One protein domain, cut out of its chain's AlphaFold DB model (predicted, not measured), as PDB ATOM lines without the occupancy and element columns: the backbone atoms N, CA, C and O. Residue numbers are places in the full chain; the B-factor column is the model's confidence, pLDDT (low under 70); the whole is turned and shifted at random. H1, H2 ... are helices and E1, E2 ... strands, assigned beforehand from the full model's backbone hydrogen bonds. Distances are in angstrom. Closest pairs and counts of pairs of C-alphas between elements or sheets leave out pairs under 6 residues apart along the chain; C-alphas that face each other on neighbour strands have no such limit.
ATOM      1  N   THR A   2     -25.168  48.535  -7.370       85.06
ATOM      2  CA  THR A   2     -25.084  48.361  -8.832       85.06
ATOM      3  C   THR A   2     -26.123  49.156  -9.626       85.06
ATOM      4  O   THR A   2     -25.754  49.837 -10.573       85.06
ATOM      5  N   LEU A   3     -27.393  49.197  -9.196       93.06
ATOM      6  CA  LEU A   3     -28.420  50.002  -9.885       93.06
ATOM      7  C   LEU A   3     -28.097  51.497  -9.943       93.06
ATOM      8  O   LEU A   3     -28.368  52.149 -10.942       93.06
ATOM      9  N   GLN A   4     -27.479  52.036  -8.891       95.25
ATOM     10  CA  GLN A   4     -27.053  53.434  -8.875       95.25
ATOM     11  C   GLN A   4     -25.884  53.679  -9.838       95.25
ATOM     12  O   GLN A   4     -25.748  54.764 -10.391       95.25
ATOM     13  N   LEU A   5     -25.042  52.667 -10.067       96.19
ATOM     14  CA  LEU A   5     -23.997  52.738 -11.083       96.19
ATOM     15  C   LEU A   5     -24.592  52.711 -12.497       96.19
ATOM     16  O   LEU A   5     -24.169  53.510 -13.329       96.19
ATOM     17  N   ILE A   6     -25.591  51.857 -12.749       96.94
ATOM     18  CA  ILE A   6     -26.335  51.828 -14.020       96.94
ATOM     19  C   ILE A   6     -26.982  53.193 -14.289       96.94
ATOM     20  O   ILE A   6     -26.773  53.766 -15.354       96.94
ATOM     21  N   ASP A   7     -27.683  53.757 -13.305       97.50
ATOM     22  CA  ASP A   7     -28.313  55.083 -13.383       97.50
ATOM     23  C   ASP A   7     -27.307  56.207 -13.715       97.50
ATOM     24  O   ASP A   7     -27.517  57.020 -14.624       97.50
ATOM     25  N   ASN A   8     -26.149  56.206 -13.047       97.75
ATOM     26  CA  ASN A   8     -25.075  57.162 -13.322       97.75
ATOM     27  C   ASN A   8     -24.493  56.993 -14.735       97.75
ATOM     28  O   ASN A   8     -24.250  57.988 -15.422       97.75
ATOM     29  N   LEU A   9     -24.269  55.755 -15.189       97.81
ATOM     30  CA  LEU A   9     -23.764  55.482 -16.537       97.81
ATOM     31  C   LEU A   9     -24.761  55.934 -17.602       97.81
ATOM     32  O   LEU A   9     -24.357  56.619 -18.541       97.81
ATOM     33  N   LEU A  10     -26.048  55.622 -17.430       97.94
ATOM     34  CA  LEU A  10     -27.118  56.089 -18.312       97.94
ATOM     35  C   LEU A  10     -27.125  57.616 -18.394       97.94
ATOM     36  O   LEU A  10     -27.111  58.166 -19.494       97.94
ATOM     37  N   THR A  11     -27.030  58.309 -17.257       98.12
ATOM     38  CA  THR A  11     -26.937  59.777 -17.216       98.12
ATOM     39  C   THR A  11     -25.737  60.302 -18.003       98.12
ATOM     40  O   THR A  11     -25.883  61.221 -18.813       98.12
ATOM     41  N   VAL A  12     -24.547  59.736 -17.794       98.00
ATOM     42  CA  VAL A  12     -23.325  60.192 -18.477       98.00
ATOM     43  C   VAL A  12     -23.395  59.916 -19.980       98.00
ATOM     44  O   VAL A  12     -23.060  60.795 -20.770       98.00
ATOM     45  N   ILE A  13     -23.855  58.733 -20.390       98.06
ATOM     46  CA  ILE A  13     -23.977  58.349 -21.804       98.06
ATOM     47  C   ILE A  13     -25.019  59.223 -22.511       98.06
ATOM     48  O   ILE A  13     -24.760  59.730 -23.602       98.06
ATOM     49  N   ASN A  14     -26.171  59.452 -21.875       97.62
ATOM     50  CA  ASN A  14     -27.270  60.240 -22.438       97.62
ATOM     51  C   ASN A  14     -26.875  61.705 -22.705       97.62
ATOM     52  O   ASN A  14     -27.339  62.316 -23.668       97.62
ATOM     53  N   ASN A  15     -25.992  62.255 -21.867       97.25
ATOM     54  CA  ASN A  15     -25.502  63.632 -21.974       97.25
ATOM     55  C   ASN A  15     -24.198  63.767 -22.780       97.25
ATOM     56  O   ASN A  15     -23.686  64.878 -22.924       97.25
ATOM     57  N   PRO A  28     -21.081  49.677 -28.860       93.75
ATOM     58  CA  PRO A  28     -20.459  48.953 -27.749       93.75
ATOM     59  C   PRO A  28     -18.933  49.118 -27.697       93.75
ATOM     60  O   PRO A  28     -18.313  48.728 -26.710       93.75
ATOM     61  N   ASN A  29     -18.317  49.715 -28.725       94.25
ATOM     62  CA  ASN A  29     -16.890  50.046 -28.740       94.25
ATOM     63  C   ASN A  29     -16.540  51.188 -27.772       94.25
ATOM     64  O   ASN A  29     -15.375  51.361 -27.411       94.25
ATOM     65  N   HIS A  30     -17.527  51.983 -27.345       96.19
ATOM     66  CA  HIS A  30     -17.302  53.024 -26.353       96.19
ATOM     67  C   HIS A  30     -17.230  52.413 -24.938       96.19
ATOM     68  O   HIS A  30     -18.198  51.778 -24.514       96.19
ATOM     69  N   PRO A  31     -16.165  52.653 -24.144       96.88
ATOM     70  CA  PRO A  31     -15.971  51.984 -22.852       96.88
ATOM     71  C   PRO A  31     -17.134  52.134 -21.864       96.88
ATOM     72  O   PRO A  31     -17.475  51.185 -21.168       96.88
ATOM     73  N   LEU A  32     -17.781  53.307 -21.819       97.38
ATOM     74  CA  LEU A  32     -18.942  53.520 -20.943       97.38
ATOM     75  C   LEU A  32     -20.171  52.727 -21.390       97.38
ATOM     76  O   LEU A  32     -20.900  52.216 -20.548       97.38
ATOM     77  N   VAL A  33     -20.387  52.621 -22.705       97.69
ATOM     78  CA  VAL A  33     -21.501  51.845 -23.261       97.69
ATOM     79  C   VAL A  33     -21.250  50.368 -22.984       97.69
ATOM     80  O   VAL A  33     -22.130  49.696 -22.468       97.69
ATOM     81  N   ASN A  34     -20.025  49.889 -23.213       97.38
ATOM     82  CA  ASN A  34     -19.636  48.517 -22.903       97.38
ATOM     83  C   ASN A  34     -19.820  48.168 -21.416       97.38
ATOM     84  O   ASN A  34     -20.394  47.133 -21.092       97.38
ATOM     85  N   ALA A  35     -19.392  49.057 -20.513       97.25
ATOM     86  CA  ALA A  35     -19.571  48.870 -19.077       97.25
ATOM     87  C   ALA A  35     -21.055  48.825 -18.681       97.25
ATOM     88  O   ALA A  35     -21.447  47.993 -17.866       97.25
ATOM     89  N   LEU A  36     -21.882  49.693 -19.272       97.62
ATOM     90  CA  LEU A  36     -23.327  49.660 -19.067       97.62
ATOM     91  C   LEU A  36     -23.930  48.342 -19.563       97.62
ATOM     92  O   LEU A  36     -24.725  47.760 -18.840       97.62
ATOM     93  N   LEU A  37     -23.542  47.869 -20.750       96.62
ATOM     94  CA  LEU A  37     -24.027  46.604 -21.308       96.62
ATOM     95  C   LEU A  37     -23.681  45.423 -20.405       96.62
ATOM     96  O   LEU A  37     -24.555  44.625 -20.095       96.62
ATOM     97  N   TYR A  38     -22.442  45.359 -19.915       95.38
ATOM     98  CA  TYR A  38     -22.019  44.319 -18.978       95.38
ATOM     99  C   TYR A  38     -22.878  44.300 -17.705       95.38
ATOM    100  O   TYR A  38     -23.311  43.242 -17.260       95.38
ATOM    101  N   LEU A  39     -23.154  45.473 -17.126       95.31
ATOM    102  CA  LEU A  39     -23.995  45.576 -15.930       95.31
ATOM    103  C   LEU A  39     -25.472  45.304 -16.228       95.31
ATOM    104  O   LEU A  39     -26.161  44.736 -15.391       95.31
ATOM    105  N   ALA A  40     -25.966  45.730 -17.391       94.50
ATOM    106  CA  ALA A  40     -27.340  45.498 -17.812       94.50
ATOM    107  C   ALA A  40     -27.605  44.006 -18.036       94.50
ATOM    108  O   ALA A  40     -28.653  43.514 -17.628       94.50
ATOM    109  N   GLU A  41     -26.640  43.290 -18.609       91.81
ATOM    110  CA  GLU A  41     -26.711  41.842 -18.776       91.81
ATOM    111  C   GLU A  41     -26.837  41.137 -17.420       91.81
ATOM    112  O   GLU A  41     -27.733  40.336 -17.212       91.81
ATOM    113  N   ASP A  42     -26.007  41.493 -16.443       91.19
ATOM    114  CA  ASP A  42     -26.047  40.836 -15.129       91.19
ATOM    115  C   ASP A  42     -27.302  41.217 -14.313       91.19
ATOM    116  O   ASP A  42     -27.981  40.369 -13.731       91.19
ATOM    117  N   GLU A  43     -27.653  42.506 -14.290       93.50
ATOM    118  CA  GLU A  43     -28.650  43.041 -13.356       93.50
ATOM    119  C   GLU A  43     -30.064  43.145 -13.943       93.50
ATOM    120  O   GLU A  43     -31.027  43.219 -13.175       93.50
ATOM    121  N   LEU A  44     -30.228  43.208 -15.270       92.38
ATOM    122  CA  LEU A  44     -31.535  43.441 -15.907       92.38
ATOM    123  C   LEU A  44     -32.103  42.206 -16.613       92.38
ATOM    124  O   LEU A  44     -33.322  42.156 -16.782       92.38
ATOM    125  N   THR A  45     -31.281  41.213 -16.974       88.00
ATOM    126  CA  THR A  45     -31.758  39.947 -17.575       88.00
ATOM    127  C   THR A  45     -31.839  38.796 -16.562       88.00
ATOM    128  O   THR A  45     -32.552  37.817 -16.790       88.00
ATOM    129  N   GLY A  46     -31.189  38.930 -15.400       83.31
ATOM    130  CA  GLY A  46     -31.224  37.946 -14.315       83.31
ATOM    131  C   GLY A  46     -32.567  37.839 -13.560       83.31
ATOM    132  O   GLY A  46     -33.532  38.546 -13.857       83.31
ATOM    133  N   PRO A  47     -32.650  36.982 -12.519       86.44
ATOM    134  CA  PRO A  47     -33.883  36.741 -11.752       86.44
ATOM    135  C   PRO A  47     -34.490  37.995 -11.104       86.44
ATOM    136  O   PRO A  47     -35.711  38.110 -10.992       86.44
ATOM    137  N   ASP A  48     -33.641  38.940 -10.694       90.38
ATOM    138  CA  ASP A  48     -34.048  40.233 -10.131       90.38
ATOM    139  C   ASP A  48     -34.313  41.303 -11.209       90.38
ATOM    140  O   ASP A  48     -34.785  42.400 -10.890       90.38
ATOM    141  N   GLY A  49     -34.087  40.980 -12.486       91.06
ATOM    142  CA  GLY A  49     -34.227  41.872 -13.635       91.06
ATOM    143  C   GLY A  49     -35.542  42.652 -13.659       91.06
ATOM    144  O   GLY A  49     -35.507  43.884 -13.673       91.06
ATOM    145  N   PRO A  50     -36.720  42.008 -13.540       92.25
ATOM    146  CA  PRO A  50     -38.001  42.718 -13.526       92.25
ATOM    147  C   PRO A  50     -38.120  43.777 -12.419       92.25
ATOM    148  O   PRO A  50     -38.677  44.856 -12.639       92.25
ATOM    149  N   LYS A  51     -37.578  43.497 -11.228       94.88
ATOM    150  CA  LYS A  51     -37.564  44.437 -10.099       94.88
ATOM    151  C   LYS A  51     -36.585  45.582 -10.360       94.88
ATOM    152  O   LYS A  51     -36.923  46.740 -10.131       94.88
ATOM    153  N   ASN A  52     -35.399  45.265 -10.862       95.62
ATOM    154  CA  ASN A  52     -34.354  46.229 -11.179       95.62
ATOM    155  C   ASN A  52     -34.781  47.199 -12.294       95.62
ATOM    156  O   ASN A  52     -34.646  48.416 -12.149       95.62
ATOM    157  N   ILE A  53     -35.405  46.678 -13.353       95.31
ATOM    158  CA  ILE A  53     -36.026  47.460 -14.429       95.31
ATOM    159  C   ILE A  53     -37.100  48.397 -13.863       95.31
ATOM    160  O   ILE A  53     -37.166  49.563 -14.251       95.31
ATOM    161  N   HIS A  54     -37.937  47.918 -12.936       95.75
ATOM    162  CA  HIS A  54     -38.968  48.747 -12.301       95.75
ATOM    163  C   HIS A  54     -38.381  49.930 -11.524       95.75
ATOM    164  O   HIS A  54     -38.892  51.046 -11.625       95.75
ATOM    165  N   GLU A  55     -37.289  49.725 -10.785       97.06
ATOM    166  CA  GLU A  55     -36.621  50.816 -10.070       97.06
ATOM    167  C   GLU A  55     -35.968  51.828 -11.028       97.06
ATOM    168  O   GLU A  55     -36.106  53.034 -10.821       97.06
ATOM    169  N   LEU A  56     -35.350  51.380 -12.125       96.88
ATOM    170  CA  LEU A  56     -34.806  52.292 -13.144       96.88
ATOM    171  C   LEU A  56     -35.907  53.078 -13.875       96.88
ATOM    172  O   LEU A  56     -35.734  54.264 -14.158       96.88
ATOM    173  N   LYS A  57     -37.077  52.471 -14.105       97.25
ATOM    174  CA  LYS A  57     -38.253  53.184 -14.632       97.25
ATOM    175  C   LYS A  57     -38.743  54.278 -13.693       97.25
ATOM    176  O   LYS A  57     -39.084  55.363 -14.156       97.25
ATOM    177  N   LYS A  58     -38.748  54.033 -12.378       97.19
ATOM    178  CA  LYS A  58     -39.068  55.074 -11.383       97.19
ATOM    179  C   LYS A  58     -38.058  56.220 -11.389       97.19
ATOM    180  O   LYS A  58     -38.449  57.351 -11.121       97.19
ATOM    181  N   ALA A  59     -36.794  55.933 -11.696       95.56
ATOM    182  CA  ALA A  59     -35.756  56.949 -11.864       95.56
ATOM    183  C   ALA A  59     -35.913  57.770 -13.164       95.56
ATOM    184  O   ALA A  59     -35.254  58.793 -13.321       95.56
ATOM    185  N   GLY A  60     -36.822  57.370 -14.062       97.19
ATOM    186  CA  GLY A  60     -37.162  58.104 -15.282       97.19
ATOM    187  C   GLY A  60     -36.623  57.483 -16.570       97.19
ATOM    188  O   GLY A  60     -36.830  58.056 -17.638       97.19
ATOM    189  N   TRP A  61     -35.970  56.320 -16.505       97.75
ATOM    190  CA  TRP A  61     -35.463  55.638 -17.695       97.75
ATOM    191  C   TRP A  61     -36.553  54.835 -18.394       97.75
ATOM    192  O   TRP A  61     -37.254  54.029 -17.776       97.75
ATOM    193  N   ASN A  62     -36.672  55.008 -19.708       97.19
ATOM    194  CA  ASN A  62     -37.581  54.200 -20.503       97.19
ATOM    195  C   ASN A  62     -36.896  52.886 -20.914       97.19
ATOM    196  O   ASN A  62     -35.986  52.889 -21.739       97.19
ATOM    197  N   ILE A  63     -37.334  51.772 -20.319       96.25
ATOM    198  CA  ILE A  63     -36.811  50.419 -20.573       96.25
ATOM    199  C   ILE A  63     -37.939  49.521 -21.087       96.25
ATOM    200  O   ILE A  63     -39.016  49.453 -20.484       96.25
ATOM    201  N   PHE A  64     -37.722  48.805 -22.180       94.00
ATOM    202  CA  PHE A  64     -38.762  48.014 -22.841       94.00
ATOM    203  C   PHE A  64     -38.158  46.796 -23.555       94.00
ATOM    204  O   PHE A  64     -36.952  46.785 -23.796       94.00
ATOM    205  N   PRO A  65     -38.954  45.761 -23.872       91.94
ATOM    206  CA  PRO A  65     -38.442  44.636 -24.645       91.94
ATOM    207  C   PRO A  65     -38.155  45.055 -26.086       91.94
ATOM    208  O   PRO A  65     -38.998  45.708 -26.704       91.94
ATOM    209  N   GLY A  66     -37.010  44.639 -26.622       88.88
ATOM    210  CA  GLY A  66     -36.726  44.678 -28.055       88.88
ATOM    211  C   GLY A  66     -37.388  43.489 -28.746       88.88
ATOM    212  O   GLY A  66     -38.501  43.599 -29.260       88.88
ATOM    213  N   ASP A  67     -36.726  42.337 -28.676       86.81
ATOM    214  CA  ASP A  67     -37.248  41.052 -29.133       86.81
ATOM    215  C   ASP A  67     -37.785  40.224 -27.964       86.81
ATOM    216  O   ASP A  67     -37.289  40.287 -26.838       86.81
ATOM    217  N   ASN A  68     -38.800  39.407 -28.246       83.62
ATOM    218  CA  ASN A  68     -39.381  38.477 -27.284       83.62
ATOM    219  C   ASN A  68     -39.431  37.068 -27.868       83.62
ATOM    220  O   ASN A  68     -39.705  36.884 -29.057       83.62
ATOM    221  N   ASP A  69     -39.263  36.076 -27.005       80.81
ATOM    222  CA  ASP A  69     -39.568  34.685 -27.304       80.81
ATOM    223  C   ASP A  69     -40.699  34.165 -26.393       80.81
ATOM    224  O   ASP A  69     -41.389  34.918 -25.702       80.81
ATOM    225  N   ARG A  70     -40.943  32.851 -26.407       79.94
ATOM    226  CA  ARG A  70     -41.988  32.225 -25.574       79.94
ATOM    227  C   ARG A  70     -41.669  32.211 -24.070       79.94
ATOM    228  O   ARG A  70     -42.539  31.833 -23.289       79.94
ATOM    229  N   PHE A  71     -40.440  32.540 -23.683       75.06
ATOM    230  CA  PHE A  71     -39.946  32.544 -22.309       75.06
ATOM    231  C   PHE A  71     -39.770  33.961 -21.745       75.06
ATOM    232  O   PHE A  71     -39.687  34.101 -20.526       75.06
ATOM    233  N   GLY A  72     -39.789  35.001 -22.582       74.69
ATOM    234  CA  GLY A  72     -39.777  36.392 -22.134       74.69
ATOM    235  C   GLY A  72     -39.051  37.318 -23.101       74.69
ATOM    236  O   GLY A  72     -39.145  37.160 -24.316       74.69
ATOM    237  N   TRP A  73     -38.363  38.312 -22.540       82.50
ATOM    238  CA  TRP A  73     -37.532  39.233 -23.312       82.50
ATOM    239  C   TRP A  73     -36.287  38.480 -23.766       82.50
ATOM    240  O   TRP A  73     -35.576  37.923 -22.932       82.50
ATOM    241  N   LEU A  74     -36.044  38.461 -25.073       83.69
ATOM    242  CA  LEU A  74     -34.778  37.999 -25.630       83.69
ATOM    243  C   LEU A  74     -33.755  39.135 -25.592       83.69
ATOM    244  O   LEU A  74     -32.604  38.908 -25.262       83.69
ATOM    245  N   THR A  75     -34.200  40.358 -25.886       90.38
ATOM    246  CA  THR A  75     -33.390  41.567 -25.752       90.38
ATOM    247  C   THR A  75     -34.170  42.651 -25.016       90.38
ATOM    248  O   THR A  75     -35.390  42.792 -25.152       90.38
ATOM    249  N   GLY A  76     -33.461  43.431 -24.212       93.69
ATOM    250  CA  GLY A  76     -33.947  44.647 -23.584       93.69
ATOM    251  C   GLY A  76     -33.389  45.886 -24.276       93.69
ATOM    252  O   GLY A  76     -32.240  45.924 -24.714       93.69
ATOM    253  N   CYS A  77     -34.206  46.930 -24.341       96.69
ATOM    254  CA  CYS A  77     -33.842  48.228 -24.887       96.69
ATOM    255  C   CYS A  77     -33.989  49.308 -23.812       96.69
ATOM    256  O   CYS A  77     -34.989  49.341 -23.091       96.69
ATOM    257  N   ILE A  78     -33.018  50.219 -23.733       97.62
ATOM    258  CA  ILE A  78     -33.092  51.454 -22.941       97.62
ATOM    259  C   ILE A  78     -33.052  52.636 -23.903       97.62
ATOM    260  O   ILE A  78     -32.090  52.792 -24.658       97.62
ATOM    261  N   GLU A  79     -34.086  53.471 -23.877       97.94
ATOM    262  CA  GLU A  79     -34.146  54.677 -24.701       97.94
ATOM    263  C   GLU A  79     -33.422  55.842 -24.037       97.94
ATOM    264  O   GLU A  79     -33.714  56.233 -22.904       97.94
ATOM    265  N   LEU A  80     -32.480  56.409 -24.787       97.12
ATOM    266  CA  LEU A  80     -31.764  57.634 -24.473       97.12
ATOM    267  C   LEU A  80     -32.100  58.699 -25.528       97.12
ATOM    268  O   LEU A  80     -32.624  58.412 -26.602       97.12
ATOM    269  N   ARG A  81     -31.737  59.953 -25.258       96.69
ATOM    270  CA  ARG A  81     -32.072  61.132 -26.077       96.69
ATOM    271  C   ARG A  81     -31.709  60.987 -27.556       96.69
ATOM    272  O   ARG A  81     -32.372  61.583 -28.399       96.69
ATOM    273  N   ARG A  82     -30.616  60.282 -27.864       96.69
ATOM    274  CA  ARG A  82     -30.062  60.186 -29.223       96.69
ATOM    275  C   ARG A  82     -30.215  58.801 -29.858       96.69
ATOM    276  O   ARG A  82     -29.909  58.671 -31.040       96.69
ATOM    277  N   GLY A  83     -30.633  57.786 -29.105       96.88
ATOM    278  CA  GLY A  83     -30.638  56.401 -29.572       96.88
ATOM    279  C   GLY A  83     -30.888  55.391 -28.457       96.88
ATOM    280  O   GLY A  83     -31.276  55.751 -27.347       96.88
ATOM    281  N   LEU A  84     -30.640  54.122 -28.759       97.81
ATOM    282  CA  LEU A  84     -30.943  52.992 -27.888       97.81
ATOM    283  C   LEU A  84     -29.674  52.341 -27.330       97.81
ATOM    284  O   LEU A  84     -28.654  52.246 -28.012       97.81
ATOM    285  N   ILE A  85     -29.761  51.842 -26.101       97.38
ATOM    286  CA  ILE A  85     -28.875  50.793 -25.582       97.38
ATOM    287  C   ILE A  85     -29.640  49.479 -25.710       97.38
ATOM    288  O   ILE A  85     -30.751  49.385 -25.195       97.38
ATOM    289  N   VAL A  86     -29.059  48.485 -26.378       95.88
ATOM    290  CA  VAL A  86     -29.657  47.152 -26.552       95.88
ATOM    291  C   VAL A  86     -28.800  46.130 -25.808       95.88
ATOM    292  O   VAL A  86     -27.590  46.106 -26.015       95.88
ATOM    293  N   PHE A  87     -29.415  45.330 -24.938       92.25
ATOM    294  CA  PHE A  87     -28.783  44.317 -24.078       92.25
ATOM    295  C   PHE A  87     -29.610  43.015 -24.088       92.25
ATOM    296  O   PHE A  87     -30.753  43.047 -24.552       92.25
ATOM    297  N   GLY A  88     -29.085  41.905 -23.563       81.62
ATOM    298  CA  GLY A  88     -29.691  40.567 -23.670       81.62
ATOM    299  C   GLY A  88     -29.090  39.699 -24.768       81.62
ATOM    300  O   GLY A  88     -28.664  40.255 -25.809       81.62
TER     301      GLY A  88
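AT A GLANCE: This is residues 2 to 15 and 28 to 88 of the 88 residues of an uncharacterized protein of viral metagenome (UniProt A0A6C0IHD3). Three helices, H1, H2 and H3, cover one face of a small three-stranded sheet in two layers, the other face bare; the loop between E1 and E2 reaches one far end at Arg 70. The printed part has 75 residues, with three named helices, then three named strands: mixed class. The strands form an antiparallel meander, each neighbour to the one before, E1 E2 E3. It is compact, radius of gyration of the C-alphas 11.4 A, spanning 35 by 24 by 20 A.

IN THESE COORDINATES: H1, residues 2 to 14, begins at C-alpha 2 (-25.084, 48.361, -8.832) and measures 18.2 A; H2, 31 to 44, 19.1 A; H3, 49 to 58, 14.2 A. E1 is 62 to 65, E2 76 to 80, and E3 83 to 87, ending at C-alpha 87 (-28.783, 44.317, -24.078).

HOW THE PARTS SIT: H1 and H2 touch, closest C-alphas Ile 6 and Leu 36, 6.3 A, at a steep tilt of 40 degrees. Hairpin E1 and E2 has N 64 and O 77 at 2.9 A; hairpin E2 and E3, N 78 and O 85 at 2.8 A. In H1, H2 and H3 every O i to N i+4 pair is within hydrogen-bond range.

THE WHOLE: Residues 16 to 27 are not printed; C-alphas 15 and 28 are 16.6 A apart. No printed residue is under pLDDT 70.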